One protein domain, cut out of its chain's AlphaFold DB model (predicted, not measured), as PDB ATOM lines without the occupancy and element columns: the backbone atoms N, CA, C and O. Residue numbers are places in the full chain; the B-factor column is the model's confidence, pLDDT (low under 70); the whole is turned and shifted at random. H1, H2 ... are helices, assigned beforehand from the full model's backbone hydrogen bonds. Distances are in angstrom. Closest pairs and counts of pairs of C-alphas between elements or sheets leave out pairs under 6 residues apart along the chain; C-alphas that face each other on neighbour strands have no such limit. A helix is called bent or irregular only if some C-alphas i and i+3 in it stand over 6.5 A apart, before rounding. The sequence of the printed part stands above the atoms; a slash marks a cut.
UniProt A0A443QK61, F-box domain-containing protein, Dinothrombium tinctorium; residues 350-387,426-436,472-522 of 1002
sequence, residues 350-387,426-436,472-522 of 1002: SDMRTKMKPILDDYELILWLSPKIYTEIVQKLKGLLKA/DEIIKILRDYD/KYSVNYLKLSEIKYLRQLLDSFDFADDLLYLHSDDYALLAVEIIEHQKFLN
ATOM      1  N   SER A 350     129.382 172.170 199.783       72.19
ATOM      2  CA  SER A 350     129.314 170.704 199.788       72.19
ATOM      3  C   SER A 350     129.446 170.102 198.382       72.19
ATOM      4  O   SER A 350     130.212 169.157 198.188       72.19
ATOM      5  N   ASP A 351     128.773 170.673 197.377       71.25
ATOM      6  CA  ASP A 351     128.873 170.225 195.981       71.25
ATOM      7  C   ASP A 351     130.268 170.472 195.408       71.25
ATOM      8  O   ASP A 351     130.834 169.592 194.758       71.25
ATOM      9  N   MET A 352     130.847 171.650 195.673       69.50
ATOM     10  CA  MET A 352     132.224 171.954 195.276       69.50
ATOM     11  C   MET A 352     133.219 171.017 195.965       69.50
ATOM     12  O   MET A 352     134.030 170.408 195.272       69.50
ATOM     13  N   ARG A 353     133.117 170.802 197.287       73.44
ATOM     14  CA  ARG A 353     133.939 169.824 198.025       73.44
ATOM     15  C   ARG A 353     133.848 168.428 197.404       73.44
ATOM     16  O   ARG A 353     134.874 167.842 197.066       73.44
ATOM     17  N   THR A 354     132.631 167.933 197.188       75.00
ATOM     18  CA  THR A 354     132.367 166.581 196.665       75.00
ATOM     19  C   THR A 354     132.898 166.388 195.240       75.00
ATOM     20  O   THR A 354     133.436 165.329 194.925       75.00
ATOM     21  N   LYS A 355     132.795 167.408 194.377       68.88
ATOM     22  CA  LYS A 355     133.273 167.351 192.983       68.88
ATOM     23  C   LYS A 355     134.780 167.586 192.850       68.88
ATOM     24  O   LYS A 355     135.409 166.975 191.993       68.88
ATOM     25  N   MET A 356     135.361 168.465 193.668       70.31
ATOM     26  CA  MET A 356     136.777 168.835 193.573       70.31
ATOM     27  C   MET A 356     137.708 167.818 194.231       70.31
ATOM     28  O   MET A 356     138.776 167.573 193.680       70.31
ATOM     29  N   LYS A 357     137.336 167.222 195.377       74.62
ATOM     30  CA  LYS A 357     138.229 166.335 196.152       74.62
ATOM     31  C   LYS A 357     138.899 165.230 195.308       74.62
ATOM     32  O   LYS A 357     140.121 165.277 195.215       74.62
ATOM     33  N   PRO A 358     138.169 164.361 194.574       65.81
ATOM     34  CA  PRO A 358     138.796 163.294 193.786       65.81
ATOM     35  C   PRO A 358     139.632 163.788 192.595       65.81
ATOM     36  O   PRO A 358     140.421 163.023 192.058       65.81
ATOM     37  N   ILE A 359     139.465 165.044 192.159       62.09
ATOM     38  CA  ILE A 359     140.323 165.656 191.135       62.09
ATOM     39  C   ILE A 359     141.608 166.174 191.786       62.09
ATOM     40  O   ILE A 359     142.685 166.038 191.223       62.09
ATOM     41  N   LEU A 360     141.511 166.777 192.971       68.19
ATOM     42  CA  LEU A 360     142.658 167.350 193.672       68.19
ATOM     43  C   LEU A 360     143.532 166.303 194.373       68.19
ATOM     44  O   LEU A 360     144.725 166.557 194.527       68.19
ATOM     45  N   ASP A 361     142.987 165.130 194.711       66.44
ATOM     46  CA  ASP A 361     143.768 163.952 195.116       66.44
ATOM     47  C   ASP A 361     144.751 163.515 193.999       66.44
ATOM     48  O   ASP A 361     145.918 163.259 194.292       66.44
ATOM     49  N   ASP A 362     144.344 163.532 192.714       61.00
ATOM     50  CA  ASP A 362     145.227 163.242 191.558       61.00
ATOM     51  C   ASP A 362     146.387 164.269 191.422       61.00
ATOM     52  O   ASP A 362     147.418 163.967 190.813       61.00
ATOM     53  N   TYR A 363     146.255 165.471 192.008       67.00
ATOM     54  CA  TYR A 363     147.253 166.557 191.959       67.00
ATOM     55  C   TYR A 363     147.978 166.829 193.279       67.00
ATOM     56  O   TYR A 363     148.845 167.705 193.320       67.00
ATOM     57  N   GLU A 364     147.687 166.088 194.347       70.88
ATOM     58  CA  GLU A 364     148.242 166.331 195.685       70.88
ATOM     59  C   GLU A 364     149.782 166.280 195.708       70.88
ATOM     60  O   GLU A 364     150.423 167.041 196.423       70.88
ATOM     61  N   LEU A 365     150.413 165.470 194.850       68.12
ATOM     62  CA  LEU A 365     151.875 165.457 194.712       68.12
ATOM     63  C   LEU A 365     152.444 166.844 194.341       68.12
ATOM     64  O   LEU A 365     153.518 167.220 194.809       68.12
ATOM     65  N   ILE A 366     151.717 167.635 193.543       71.12
ATOM     66  CA  ILE A 366     152.148 168.974 193.119       71.12
ATOM     67  C   ILE A 366     152.076 169.980 194.277       71.12
ATOM     68  O   ILE A 366     152.915 170.875 194.320       71.12
ATOM     69  N   LEU A 367     151.174 169.808 195.255       78.75
ATOM     70  CA  LEU A 367     151.148 170.623 196.482       78.75
ATOM     71  C   LEU A 367     152.504 170.575 197.193       78.75
ATOM     72  O   LEU A 367     153.052 171.607 197.569       78.75
ATOM     73  N   TRP A 368     153.060 169.372 197.340       77.88
ATOM     74  CA  TRP A 368     154.313 169.144 198.051       77.88
ATOM     75  C   TRP A 368     155.539 169.580 197.239       77.88
ATOM     76  O   TRP A 368     156.465 170.172 197.799       77.88
ATOM     77  N   LEU A 369     155.535 169.341 195.921       68.94
ATOM     78  CA  LEU A 369     156.634 169.714 195.023       68.94
ATOM     79  C   LEU A 369     156.677 171.222 194.732       68.94
ATOM     80  O   LEU A 369     157.730 171.839 194.892       68.94
ATOM     81  N   SER A 370     155.558 171.824 194.316       71.94
ATOM     82  CA  SER A 370     155.445 173.249 193.979       71.94
ATOM     83  C   SER A 370     154.055 173.812 194.347       71.94
ATOM     84  O   SER A 370     153.163 173.895 193.493       71.94
ATOM     85  N   PRO A 371     153.866 174.261 195.605       77.31
ATOM     86  CA  PRO A 371     152.579 174.740 196.117       77.31
ATOM     87  C   PRO A 371     151.928 175.830 195.253       77.31
ATOM     88  O   PRO A 371     150.714 175.836 195.082       77.31
ATOM     89  N   LYS A 372     152.725 176.721 194.641       73.19
ATOM     90  CA  LYS A 372     152.212 177.778 193.753       73.19
ATOM     91  C   LYS A 372     151.488 177.208 192.525       73.19
ATOM     92  O   LYS A 372     150.420 177.697 192.172       73.19
ATOM     93  N   ILE A 373     152.038 176.172 191.891       70.19
ATOM     94  CA  ILE A 373     151.411 175.536 190.723       70.19
ATOM     95  C   ILE A 373     150.157 174.768 191.144       70.19
ATOM     96  O   ILE A 373     149.163 174.792 190.423       70.19
ATOM     97  N   TYR A 374     150.156 174.153 192.332       77.56
ATOM     98  CA  TYR A 374     148.940 173.564 192.896       77.56
ATOM     99  C   TYR A 374     147.834 174.617 193.072       77.56
ATOM    100  O   TYR A 374     146.710 174.395 192.629       77.56
ATOM    101  N   THR A 375     148.153 175.799 193.608       76.12
ATOM    102  CA  THR A 375     147.214 176.930 193.679       76.12
ATOM    103  C   THR A 375     146.687 177.335 192.298       76.12
ATOM    104  O   THR A 375     145.473 177.445 192.127       76.12
ATOM    105  N   GLU A 376     147.557 177.483 191.288       73.94
ATOM    106  CA  GLU A 376     147.146 177.801 189.907       73.94
ATOM    107  C   GLU A 376     146.204 176.721 189.314       73.94
ATOM    108  O   GLU A 376     145.235 177.054 188.626       73.94
ATOM    109  N   ILE A 377     146.425 175.432 189.618       71.62
ATOM    110  CA  ILE A 377     145.532 174.320 189.233       71.62
ATOM    111  C   ILE A 377     144.177 174.429 189.948       71.62
ATOM    112  O   ILE A 377     143.133 174.336 189.298       71.62
ATOM    113  N   VAL A 378     144.166 174.654 191.267       75.81
ATOM    114  CA  VAL A 378     142.927 174.755 192.058       75.81
ATOM    115  C   VAL A 378     142.089 175.961 191.625       75.81
ATOM    116  O   VAL A 378     140.872 175.834 191.483       75.81
ATOM    117  N   GLN A 379     142.710 177.111 191.358       76.00
ATOM    118  CA  GLN A 379     142.019 178.305 190.858       76.00
ATOM    119  C   GLN A 379     141.404 178.061 189.469       76.00
ATOM    120  O   GLN A 379     140.225 178.361 189.262       76.00
ATOM    121  N   LYS A 380     142.137 177.422 188.542       72.50
ATOM    122  CA  LYS A 380     141.596 177.022 187.227       72.50
ATOM    123  C   LYS A 380     140.444 176.015 187.351       72.50
ATOM    124  O   LYS A 380     139.441 176.163 186.656       72.50
ATOM    125  N   LEU A 381     140.528 175.047 188.268       69.12
ATOM    126  CA  LEU A 381     139.444 174.094 188.534       69.12
ATOM    127  C   LEU A 381     138.190 174.784 189.105       69.12
ATOM    128  O   LEU A 381     137.082 174.490 188.657       69.12
ATOM    129  N   LYS A 382     138.352 175.736 190.036       70.81
ATOM    130  CA  LYS A 382     137.250 176.570 190.554       70.81
ATOM    131  C   LYS A 382     136.578 177.371 189.431       70.81
ATOM    132  O   LYS A 382     135.353 177.429 189.391       70.81
ATOM    133  N   GLY A 383     137.355 177.934 188.502       69.88
ATOM    134  CA  GLY A 383     136.831 178.625 187.317       69.88
ATOM    135  C   GLY A 383     136.014 177.707 186.401       69.88
ATOM    136  O   GLY A 383     134.867 178.013 186.089       69.88
ATOM    137  N   LEU A 384     136.563 176.543 186.035       64.94
ATOM    138  CA  LEU A 384     135.883 175.561 185.175       64.94
ATOM    139  C   LEU A 384     134.576 175.026 185.781       64.94
ATOM    140  O   LEU A 384     133.615 174.804 185.050       64.94
ATOM    141  N   LEU A 385     134.523 174.832 187.103       64.81
ATOM    142  CA  LEU A 385     133.310 174.376 187.792       64.81
ATOM    143  C   LEU A 385     132.241 175.471 187.924       64.81
ATOM    144  O   LEU A 385     131.062 175.137 187.964       64.81
ATOM    145  N   LYS A 386     132.632 176.752 187.960       65.00
ATOM    146  CA  LYS A 386     131.700 177.893 187.909       65.00
ATOM    147  C   LYS A 386     131.161 178.164 186.504       65.00
ATOM    148  O   LYS A 386     130.033 178.604 186.378       65.00
ATOM    149  N   ALA A 387     131.945 177.904 185.459       59.25
ATOM    150  CA  ALA A 387     131.570 178.191 184.071       59.25
ATOM    151  C   ALA A 387     130.746 177.074 183.387       59.25
ATOM    152  O   ALA A 387     130.581 177.094 182.167       59.25
ATOM    153  N   ASP A 426     153.862 172.604 180.410       50.78
ATOM    154  CA  ASP A 426     155.267 172.263 180.203       50.78
ATOM    155  C   ASP A 426     156.086 172.405 181.498       50.78
ATOM    156  O   ASP A 426     156.956 171.573 181.746       50.78
ATOM    157  N   GLU A 427     155.772 173.370 182.376       54.53
ATOM    158  CA  GLU A 427     156.396 173.489 183.707       54.53
ATOM    159  C   GLU A 427     155.972 172.357 184.661       54.53
ATOM    160  O   GLU A 427     156.824 171.811 185.358       54.53
ATOM    161  N   ILE A 428     154.701 171.918 184.665       53.41
ATOM    162  CA  ILE A 428     154.277 170.723 185.430       53.41
ATOM    163  C   ILE A 428     155.065 169.489 184.970       53.41
ATOM    164  O   ILE A 428     155.599 168.744 185.794       53.41
ATOM    165  N   ILE A 429     155.175 169.281 183.655       55.31
ATOM    166  CA  ILE A 429     155.929 168.157 183.093       55.31
ATOM    167  C   ILE A 429     157.432 168.296 183.364       55.31
ATOM    168  O   ILE A 429     158.078 167.287 183.651       55.31
ATOM    169  N   LYS A 430     157.996 169.509 183.319       60.19
ATOM    170  CA  LYS A 430     159.392 169.770 183.692       60.19
ATOM    171  C   LYS A 430     159.640 169.399 185.151       60.19
ATOM    172  O   LYS A 430     160.521 168.593 185.411       60.19
ATOM    173  N   ILE A 431     158.827 169.895 186.082       53.09
ATOM    174  CA  ILE A 431     158.983 169.643 187.522       53.09
ATOM    175  C   ILE A 431     158.861 168.152 187.853       53.09
ATOM    176  O   ILE A 431     159.659 167.638 188.634       53.09
ATOM    177  N   LEU A 432     157.914 167.441 187.232       55.53
ATOM    178  CA  LEU A 432     157.784 165.992 187.409       55.53
ATOM    179  C   LEU A 432     158.989 165.231 186.834       55.53
ATOM    180  O   LEU A 432     159.493 164.332 187.497       55.53
ATOM    181  N   ARG A 433     159.512 165.619 185.660       59.59
ATOM    182  CA  ARG A 433     160.744 165.030 185.100       59.59
ATOM    183  C   ARG A 433     161.974 165.333 185.948       59.59
ATOM    184  O   ARG A 433     162.775 164.436 186.162       59.59
ATOM    185  N   ASP A 434     162.141 166.562 186.423       58.22
ATOM    186  CA  ASP A 434     163.284 166.973 187.242       58.22
ATOM    187  C   ASP A 434     163.276 166.219 188.587       58.22
ATOM    188  O   ASP A 434     164.315 165.731 189.036       58.22
ATOM    189  N   TYR A 435     162.091 166.021 189.177       54.97
ATOM    190  CA  TYR A 435     161.894 165.175 190.357       54.97
ATOM    191  C   TYR A 435     162.145 163.683 190.075       54.97
ATOM    192  O   TYR A 435     162.902 163.053 190.813       54.97
ATOM    193  N   ASP A 436     161.584 163.112 189.001       54.06
ATOM    194  CA  ASP A 436     161.812 161.708 188.626       54.06
ATOM    195  C   ASP A 436     163.289 161.445 188.300       54.06
ATOM    196  O   ASP A 436     163.842 160.431 188.724       54.06
ATOM    197  N   LYS A 472     161.500 178.377 186.754       48.03
ATOM    198  CA  LYS A 472     160.650 179.535 187.091       48.03
ATOM    199  C   LYS A 472     159.981 179.404 188.466       48.03
ATOM    200  O   LYS A 472     159.584 180.401 189.067       48.03
ATOM    201  N   TYR A 473     159.879 178.173 188.961       52.09
ATOM    202  CA  TYR A 473     159.285 177.798 190.236       52.09
ATOM    203  C   TYR A 473     160.313 177.028 191.076       52.09
ATOM    204  O   TYR A 473     161.043 176.180 190.561       52.09
ATOM    205  N   SER A 474     160.368 177.296 192.381       56.50
ATOM    206  CA  SER A 474     161.141 176.479 193.318       56.50
ATOM    207  C   SER A 474     160.447 175.132 193.548       56.50
ATOM    208  O   SER A 474     159.249 175.078 193.829       56.50
ATOM    209  N   VAL A 475     161.219 174.048 193.445       61.94
ATOM    210  CA  VAL A 475     160.760 172.670 193.677       61.94
ATOM    211  C   VAL A 475     161.311 172.171 195.012       61.94
ATOM    212  O   VAL A 475     162.512 172.280 195.268       61.94
ATOM    213  N   ASN A 476     160.454 171.609 195.865       62.62
ATOM    214  CA  ASN A 476     160.901 170.837 197.023       62.62
ATOM    215  C   ASN A 476     161.207 169.396 196.599       62.62
ATOM    216  O   ASN A 476     160.316 168.672 196.167       62.62
ATOM    217  N   TYR A 477     162.445 168.955 196.804       67.50
ATOM    218  CA  TYR A 477     162.803 167.541 196.708       67.50
ATOM    219  C   TYR A 477     162.476 166.861 198.045       67.50
ATOM    220  O   TYR A 477     163.050 167.214 199.076       67.50
ATOM    221  N   LEU A 478     161.523 165.927 198.024       66.38
ATOM    222  CA  LEU A 478     160.989 165.207 199.186       66.38
ATOM    223  C   LEU A 478     160.890 163.715 198.854       66.38
ATOM    224  O   LEU A 478     160.534 163.352 197.738       66.38
ATOM    225  N   LYS A 479     161.164 162.829 199.809       72.06
ATOM    226  CA  LYS A 479     161.014 161.378 199.619       72.06
ATOM    227  C   LYS A 479     159.537 160.979 199.715       72.06
ATOM    228  O   LYS A 479     158.780 161.550 200.495       72.06
ATOM    229  N   LEU A 480     159.127 159.914 199.020       68.31
ATOM    230  CA  LEU A 480     157.745 159.391 199.087       68.31
ATOM    231  C   LEU A 480     157.287 159.022 200.515       68.31
ATOM    232  O   LEU A 480     156.098 159.087 200.820       68.31
ATOM    233  N   SER A 481     158.215 158.650 201.402       73.62
ATOM    234  CA  SER A 481     157.946 158.434 202.830       73.62
ATOM    235  C   SER A 481     157.677 159.734 203.594       73.62
ATOM    236  O   SER A 481     156.851 159.748 204.501       73.62
ATOM    237  N   GLU A 482     158.352 160.823 203.219       73.75
ATOM    238  CA  GLU A 482     158.159 162.150 203.804       73.75
ATOM    239  C   GLU A 482     156.819 162.722 203.337       73.75
ATOM    240  O   GLU A 482     156.028 163.132 204.172       73.75
ATOM    241  N   ILE A 483     156.499 162.630 202.041       74.62
ATOM    242  CA  ILE A 483     155.204 163.058 201.479       74.62
ATOM    243  C   ILE A 483     154.025 162.380 202.199       74.62
ATOM    244  O   ILE A 483     153.088 163.058 202.606       74.62
ATOM    245  N   LYS A 484     154.094 161.065 202.463       79.75
ATOM    246  CA  LYS A 484     153.058 160.350 203.237       79.75
ATOM    247  C   LYS A 484     152.881 160.883 204.664       79.75
ATOM    248  O   LYS A 484     151.755 160.950 205.144       79.75
ATOM    249  N   TYR A 485     153.971 161.254 205.334       83.31
ATOM    250  CA  TYR A 485     153.929 161.841 206.676       83.31
ATOM    251  C   TYR A 485     153.424 163.295 206.655       83.31
ATOM    252  O   TYR A 485     152.613 163.677 207.494       83.31
ATOM    253  N   LEU A 486     153.850 164.094 205.672       84.25
ATOM    254  CA  LEU A 486     153.403 165.476 205.492       84.25
ATOM    255  C   LEU A 486     151.898 165.530 205.169       84.25
ATOM    256  O   LEU A 486     151.196 166.354 205.752       84.25
ATOM    257  N   ARG A 487     151.384 164.590 204.355       84.12
ATOM    258  CA  ARG A 487     149.941 164.375 204.153       84.12
ATOM    259  C   ARG A 487     149.231 164.040 205.464       84.12
ATOM    260  O   ARG A 487     148.277 164.720 205.807       84.12
ATOM    261  N   GLN A 488     149.717 163.060 206.232       87.19
ATOM    262  CA  GLN A 488     149.127 162.709 207.536       87.19
ATOM    263  C   GLN A 488     149.099 163.885 208.525       87.19
ATOM    264  O   GLN A 488     148.184 163.968 209.341       87.19
ATOM    265  N   LEU A 489     150.079 164.791 208.458       85.75
ATOM    266  CA  LEU A 489     150.094 166.006 209.267       85.75
ATOM    267  C   LEU A 489     149.095 167.051 208.741       85.75
ATOM    268  O   LEU A 489     148.376 167.641 209.540       85.75
ATOM    269  N   LEU A 490     148.990 167.246 207.423       87.75
ATOM    270  CA  LEU A 490     148.016 168.153 206.801       87.75
ATOM    271  C   LEU A 490     146.564 167.700 207.035       87.75
ATOM    272  O   LEU A 490     145.731 168.506 207.443       87.75
ATOM    273  N   ASP A 491     146.298 166.402 206.875       86.56
ATOM    274  CA  ASP A 491     145.016 165.743 207.161       86.56
ATOM    275  C   ASP A 491     144.646 165.785 208.665       86.56
ATOM    276  O   ASP A 491     143.517 165.457 209.024       86.56
ATOM    277  N   SER A 492     145.567 166.190 209.558       87.31
ATOM    278  CA  SER A 492     145.317 166.298 211.009       87.31
ATOM    279  C   SER A 492     144.797 167.663 211.481       87.31
ATOM    280  O   SER A 492     144.427 167.793 212.648       87.31
ATOM    281  N   PHE A 493     144.737 168.671 210.603       87.62
ATOM    282  CA  PHE A 493     144.159 169.978 210.928       87.62
ATOM    283  C   PHE A 493     142.673 170.021 210.552       87.62
ATOM    284  O   PHE A 493     142.338 170.020 209.366       87.62
ATOM    285  N   ASP A 494     141.788 170.170 211.547       87.06
ATOM    286  CA  ASP A 494     140.318 170.222 211.389       87.06
ATOM    287  C   ASP A 494     139.826 171.217 210.310       87.06
ATOM    288  O   ASP A 494     138.725 171.087 209.778       87.06
ATOM    289  N   PHE A 495     140.635 172.235 209.992       87.06
ATOM    290  CA  PHE A 495     140.329 173.302 209.039       87.06
ATOM    291  C   PHE A 495     141.003 173.158 207.663       87.06
ATOM    292  O   PHE A 495     140.696 173.952 206.773       87.06
ATOM    293  N   ALA A 496     141.897 172.186 207.444       87.44
ATOM    294  CA  ALA A 496     142.615 172.048 206.168       87.44
ATOM    295  C   ALA A 496     141.652 171.814 204.992       87.44
ATOM    296  O   ALA A 496     141.755 172.473 203.958       87.44
ATOM    297  N   ASP A 497     140.649 170.953 205.185       84.69
ATOM    298  CA  ASP A 497     139.611 170.696 204.183       84.69
ATOM    299  C   ASP A 497     138.745 171.952 203.925       84.69
ATOM    300  O   ASP A 497     138.237 172.123 202.820       84.69
ATOM    301  N   ASP A 498     138.556 172.857 204.898       84.31
ATOM    302  CA  ASP A 498     137.843 174.138 204.697       84.31
ATOM    303  C   ASP A 498     138.716 175.150 203.922       84.31
ATOM    304  O   ASP A 498     138.201 175.861 203.054       84.31
ATOM    305  N   LEU A 499     140.036 175.184 204.162       86.25
ATOM    306  CA  LEU A 499     140.966 176.012 203.381       86.25
ATOM    307  C   LEU A 499     141.024 175.571 201.914       86.25
ATOM    308  O   LEU A 499     140.925 176.420 201.037       86.25
ATOM    309  N   LEU A 500     141.108 174.271 201.616       84.06
ATOM    310  CA  LEU A 500     141.253 173.775 200.240       84.06
ATOM    311  C   LEU A 500     140.193 174.347 199.271       84.06
ATOM    312  O   LEU A 500     140.517 174.887 198.203       84.06
ATOM    313  N   TYR A 501     138.916 174.286 199.657       79.06
ATOM    314  CA  TYR A 501     137.814 174.740 198.801       79.06
ATOM    315  C   TYR A 501     137.584 176.251 198.875       79.06
ATOM    316  O   TYR A 501     137.283 176.854 197.845       79.06
ATOM    317  N   LEU A 502     137.769 176.885 200.037       78.69
ATOM    318  CA  LEU A 502     137.498 178.318 200.202       78.69
ATOM    319  C   LEU A 502     138.728 179.172 199.857       78.69
ATOM    320  O   LEU A 502     138.671 179.981 198.936       78.69
ATOM    321  N   HIS A 503     139.863 178.898 200.500       84.06
ATOM    322  CA  HIS A 503     141.095 179.696 200.471       84.06
ATOM    323  C   HIS A 503     142.295 178.825 200.064       84.06
ATOM    324  O   HIS A 503     143.161 178.480 200.867       84.06
ATOM    325  N   SER A 504     142.316 178.419 198.792       82.50
ATOM    326  CA  SER A 504     143.286 177.461 198.224       82.50
ATOM    327  C   SER A 504     144.745 177.884 198.390       82.50
ATOM    328  O   SER A 504     145.635 177.056 198.559       82.50
ATOM    329  N   ASP A 505     144.965 179.187 198.354       84.69
ATOM    330  CA  ASP A 505     146.246 179.849 198.497       84.69
ATOM    331  C   ASP A 505     146.772 179.676 199.937       84.69
ATOM    332  O   ASP A 505     147.923 179.291 200.137       84.69
ATOM    333  N   ASP A 506     145.891 179.811 200.935       86.88
ATOM    334  CA  ASP A 506     146.193 179.581 202.353       86.88
ATOM    335  C   ASP A 506     146.423 178.087 202.660       86.88
ATOM    336  O   ASP A 506     147.263 177.744 203.489       86.88
ATOM    337  N   TYR A 507     145.738 177.179 201.954       87.88
ATOM    338  CA  TYR A 507     146.003 175.732 202.026       87.88
ATOM    339  C   TYR A 507     147.402 175.376 201.496       87.88
ATOM    340  O   TYR A 507     148.143 174.620 202.128       87.88
ATOM    341  N   ALA A 508     147.808 175.969 200.368       84.62
ATOM    342  CA  ALA A 508     149.165 175.826 199.843       84.62
ATOM    343  C   ALA A 508     150.221 176.404 200.805       84.62
ATOM    344  O   ALA A 508     151.309 175.843 200.947       84.62
ATOM    345  N   LEU A 509     149.892 177.486 201.515       86.25
ATOM    346  CA  LEU A 509     150.763 178.095 202.522       86.25
ATOM    347  C   LEU A 509     150.865 177.241 203.800       86.25
ATOM    348  O   LEU A 509     151.970 177.097 204.322       86.25
ATOM    349  N   LEU A 510     149.793 176.562 204.234       88.12
ATOM    350  CA  LEU A 510     149.852 175.553 205.304       88.12
ATOM    351  C   LEU A 510     150.830 174.417 204.965       88.12
ATOM    352  O   LEU A 510     151.647 174.034 205.803       88.12
ATOM    353  N   ALA A 511     150.800 173.912 203.727       86.81
ATOM    354  CA  ALA A 511     151.738 172.885 203.269       86.81
ATOM    355  C   ALA A 511     153.202 173.377 203.273       86.81
ATOM    356  O   ALA A 511     154.100 172.632 203.673       86.81
ATOM    357  N   VAL A 512     153.454 174.644 202.910       85.69
ATOM    358  CA  VAL A 512     154.786 175.272 203.035       85.69
ATOM    359  C   VAL A 512     155.232 175.342 204.496       85.69
ATOM    360  O   VAL A 512     156.342 174.910 204.805       85.69
ATOM    361  N   GLU A 513     154.382 175.834 205.400       86.75
ATOM    362  CA  GLU A 513     154.698 175.927 206.830       86.75
ATOM    363  C   GLU A 513     155.013 174.551 207.440       86.75
ATOM    364  O   GLU A 513     155.963 174.418 208.212       86.75
ATOM    365  N   ILE A 514     154.264 173.514 207.052       87.62
ATOM    366  CA  ILE A 514     154.491 172.113 207.438       87.62
ATOM    367  C   ILE A 514     155.880 171.628 206.987       87.62
ATOM    368  O   ILE A 514     156.634 171.068 207.791       87.62
ATOM    369  N   ILE A 515     156.260 171.891 205.732       83.19
ATOM    370  CA  ILE A 515     157.590 171.555 205.200       83.19
ATOM    371  C   ILE A 515     158.697 172.315 205.956       83.19
ATOM    372  O   ILE A 515     159.721 171.724 206.308       83.19
ATOM    373  N   GLU A 516     158.527 173.617 206.205       83.69
ATOM    374  CA  GLU A 516     159.501 174.444 206.934       83.69
ATOM    375  C   GLU A 516     159.670 173.976 208.387       83.69
ATOM    376  O   GLU A 516     160.802 173.833 208.865       83.69
ATOM    377  N   HIS A 517     158.571 173.647 209.070       82.75
ATOM    378  CA  HIS A 517     158.599 173.130 210.435       82.75
ATOM    379  C   HIS A 517     159.320 171.778 210.522       82.75
ATOM    380  O   HIS A 517     160.182 171.599 211.385       82.75
ATOM    381  N   GLN A 518     159.061 170.847 209.595       83.31
ATOM    382  CA  GLN A 518     159.756 169.557 209.592       83.31
ATOM    383  C   GLN A 518     161.255 169.707 209.276       83.31
ATOM    384  O   GLN A 518     162.084 169.057 209.916       83.31
ATOM    385  N   LYS A 519     161.635 170.610 208.357       80.25
ATOM    386  CA  LYS A 519     163.047 170.954 208.093       80.25
ATOM    387  C   LYS A 519     163.746 171.489 209.358       80.25
ATOM    388  O   LYS A 519     164.900 171.138 209.606       80.25
ATOM    389  N   PHE A 520     163.048 172.272 210.184       78.88
ATOM    390  CA  PHE A 520     163.551 172.770 211.472       78.88
ATOM    391  C   PHE A 520     163.666 171.676 212.552       78.88
ATOM    392  O   PHE A 520     164.688 171.590 213.230       78.88
ATOM    393  N   LEU A 521     162.677 170.785 212.690       78.06
ATOM    394  CA  LEU A 521     162.765 169.646 213.622       78.06
ATOM    395  C   LEU A 521     163.915 168.688 213.257       78.06
ATOM    396  O   LEU A 521     164.628 168.197 214.139       78.06
ATOM    397  N   ASN A 522     164.142 168.470 211.959       76.62
ATOM    398  CA  ASN A 522     165.246 167.651 211.465       76.62
ATOM    399  C   ASN A 522     166.613 168.287 211.790       76.62
ATOM    400  O   ASN A 522     167.519 167.578 212.229       76.62
TER     401      ASN A 522
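What this domain is: This is residues 350 to 387, 426 to 436 and 472 to 522 of the 1002 residues of the protein "F-box domain-containing protein" of Dinothrombium tinctorium (UniProt A0A443QK61). Two long helices, H3 and H7, overlap by their first parts and run out in opposite directions, making the longest axis. H1, H2 and H5 lie on one side of this pair, H2 nearest the middle; H6 folds back in a hairpin with H7, and H4 touches no helix. The printed part has 100 residues with seven named helices, H1 to H7 in order, and no named strand: all helix. It is compact, with a radius of gyration of the C-alphas of 13.5 A and spans of 42 by 34 by 19 A.

How they stand to each other: Start at H1, residues 350 to 361, which only just touches H3, residues 371 to 386, with 3 pairs of C-alphas within 8 A; the closest are Leu 360 and Val 378, 7.6 A. H2, residues 364 to 369, touches H3 only at the corner, closest at C-alphas 367 and 374, 5.1 A. Look next at the hub, H7, residues 504 to 522: its residues 504 to 512 touch H3 at a shallow tilt of 22 degrees, opposite ways, closest at C-alphas 371 and 508, 5.2 A. H4, residues 426 to 436, is close but not clearly touching H2, with C-alphas 369 and 431 closest at 7.9 A. H5, residues 480 to 490, touches residues 510 to 515 of H7, closest at C-alphas 490 and 511, 7.0 A. H6, residues 496 to 502, forms a hairpin with H7, closest at C-alphas 499 and 507, 5.2 A. Every O i to N i+4 pair is within hydrogen-bond range in H3, H4, H5 and H7, against 6 of 8 in H1, 1 of 2 in H2 and 2 of 3 in H6.

Where its parts are: Find C-alpha 350 at (129.314, 170.704, 199.788), where H1 begins; it is only just irregular, C-alphas 355 and 358 being 6.9 A apart. H3 measures 22.7 A; H7 runs 27.5 A to C-alpha 522 at (165.246, 167.651, 211.465).

The domain as a whole: The farthest C-alphas, Ala 387 and Asn 522, are 44.7 A apart. Residues 388 to 425 and 437 to 471 are not printed, with C-alpha gaps of 24.7 A and 17.9 A. Of the links printed whole, none is long. Mean pLDDT of the printed part is 73.6; 35 residues are under 70, among them 426 to 436.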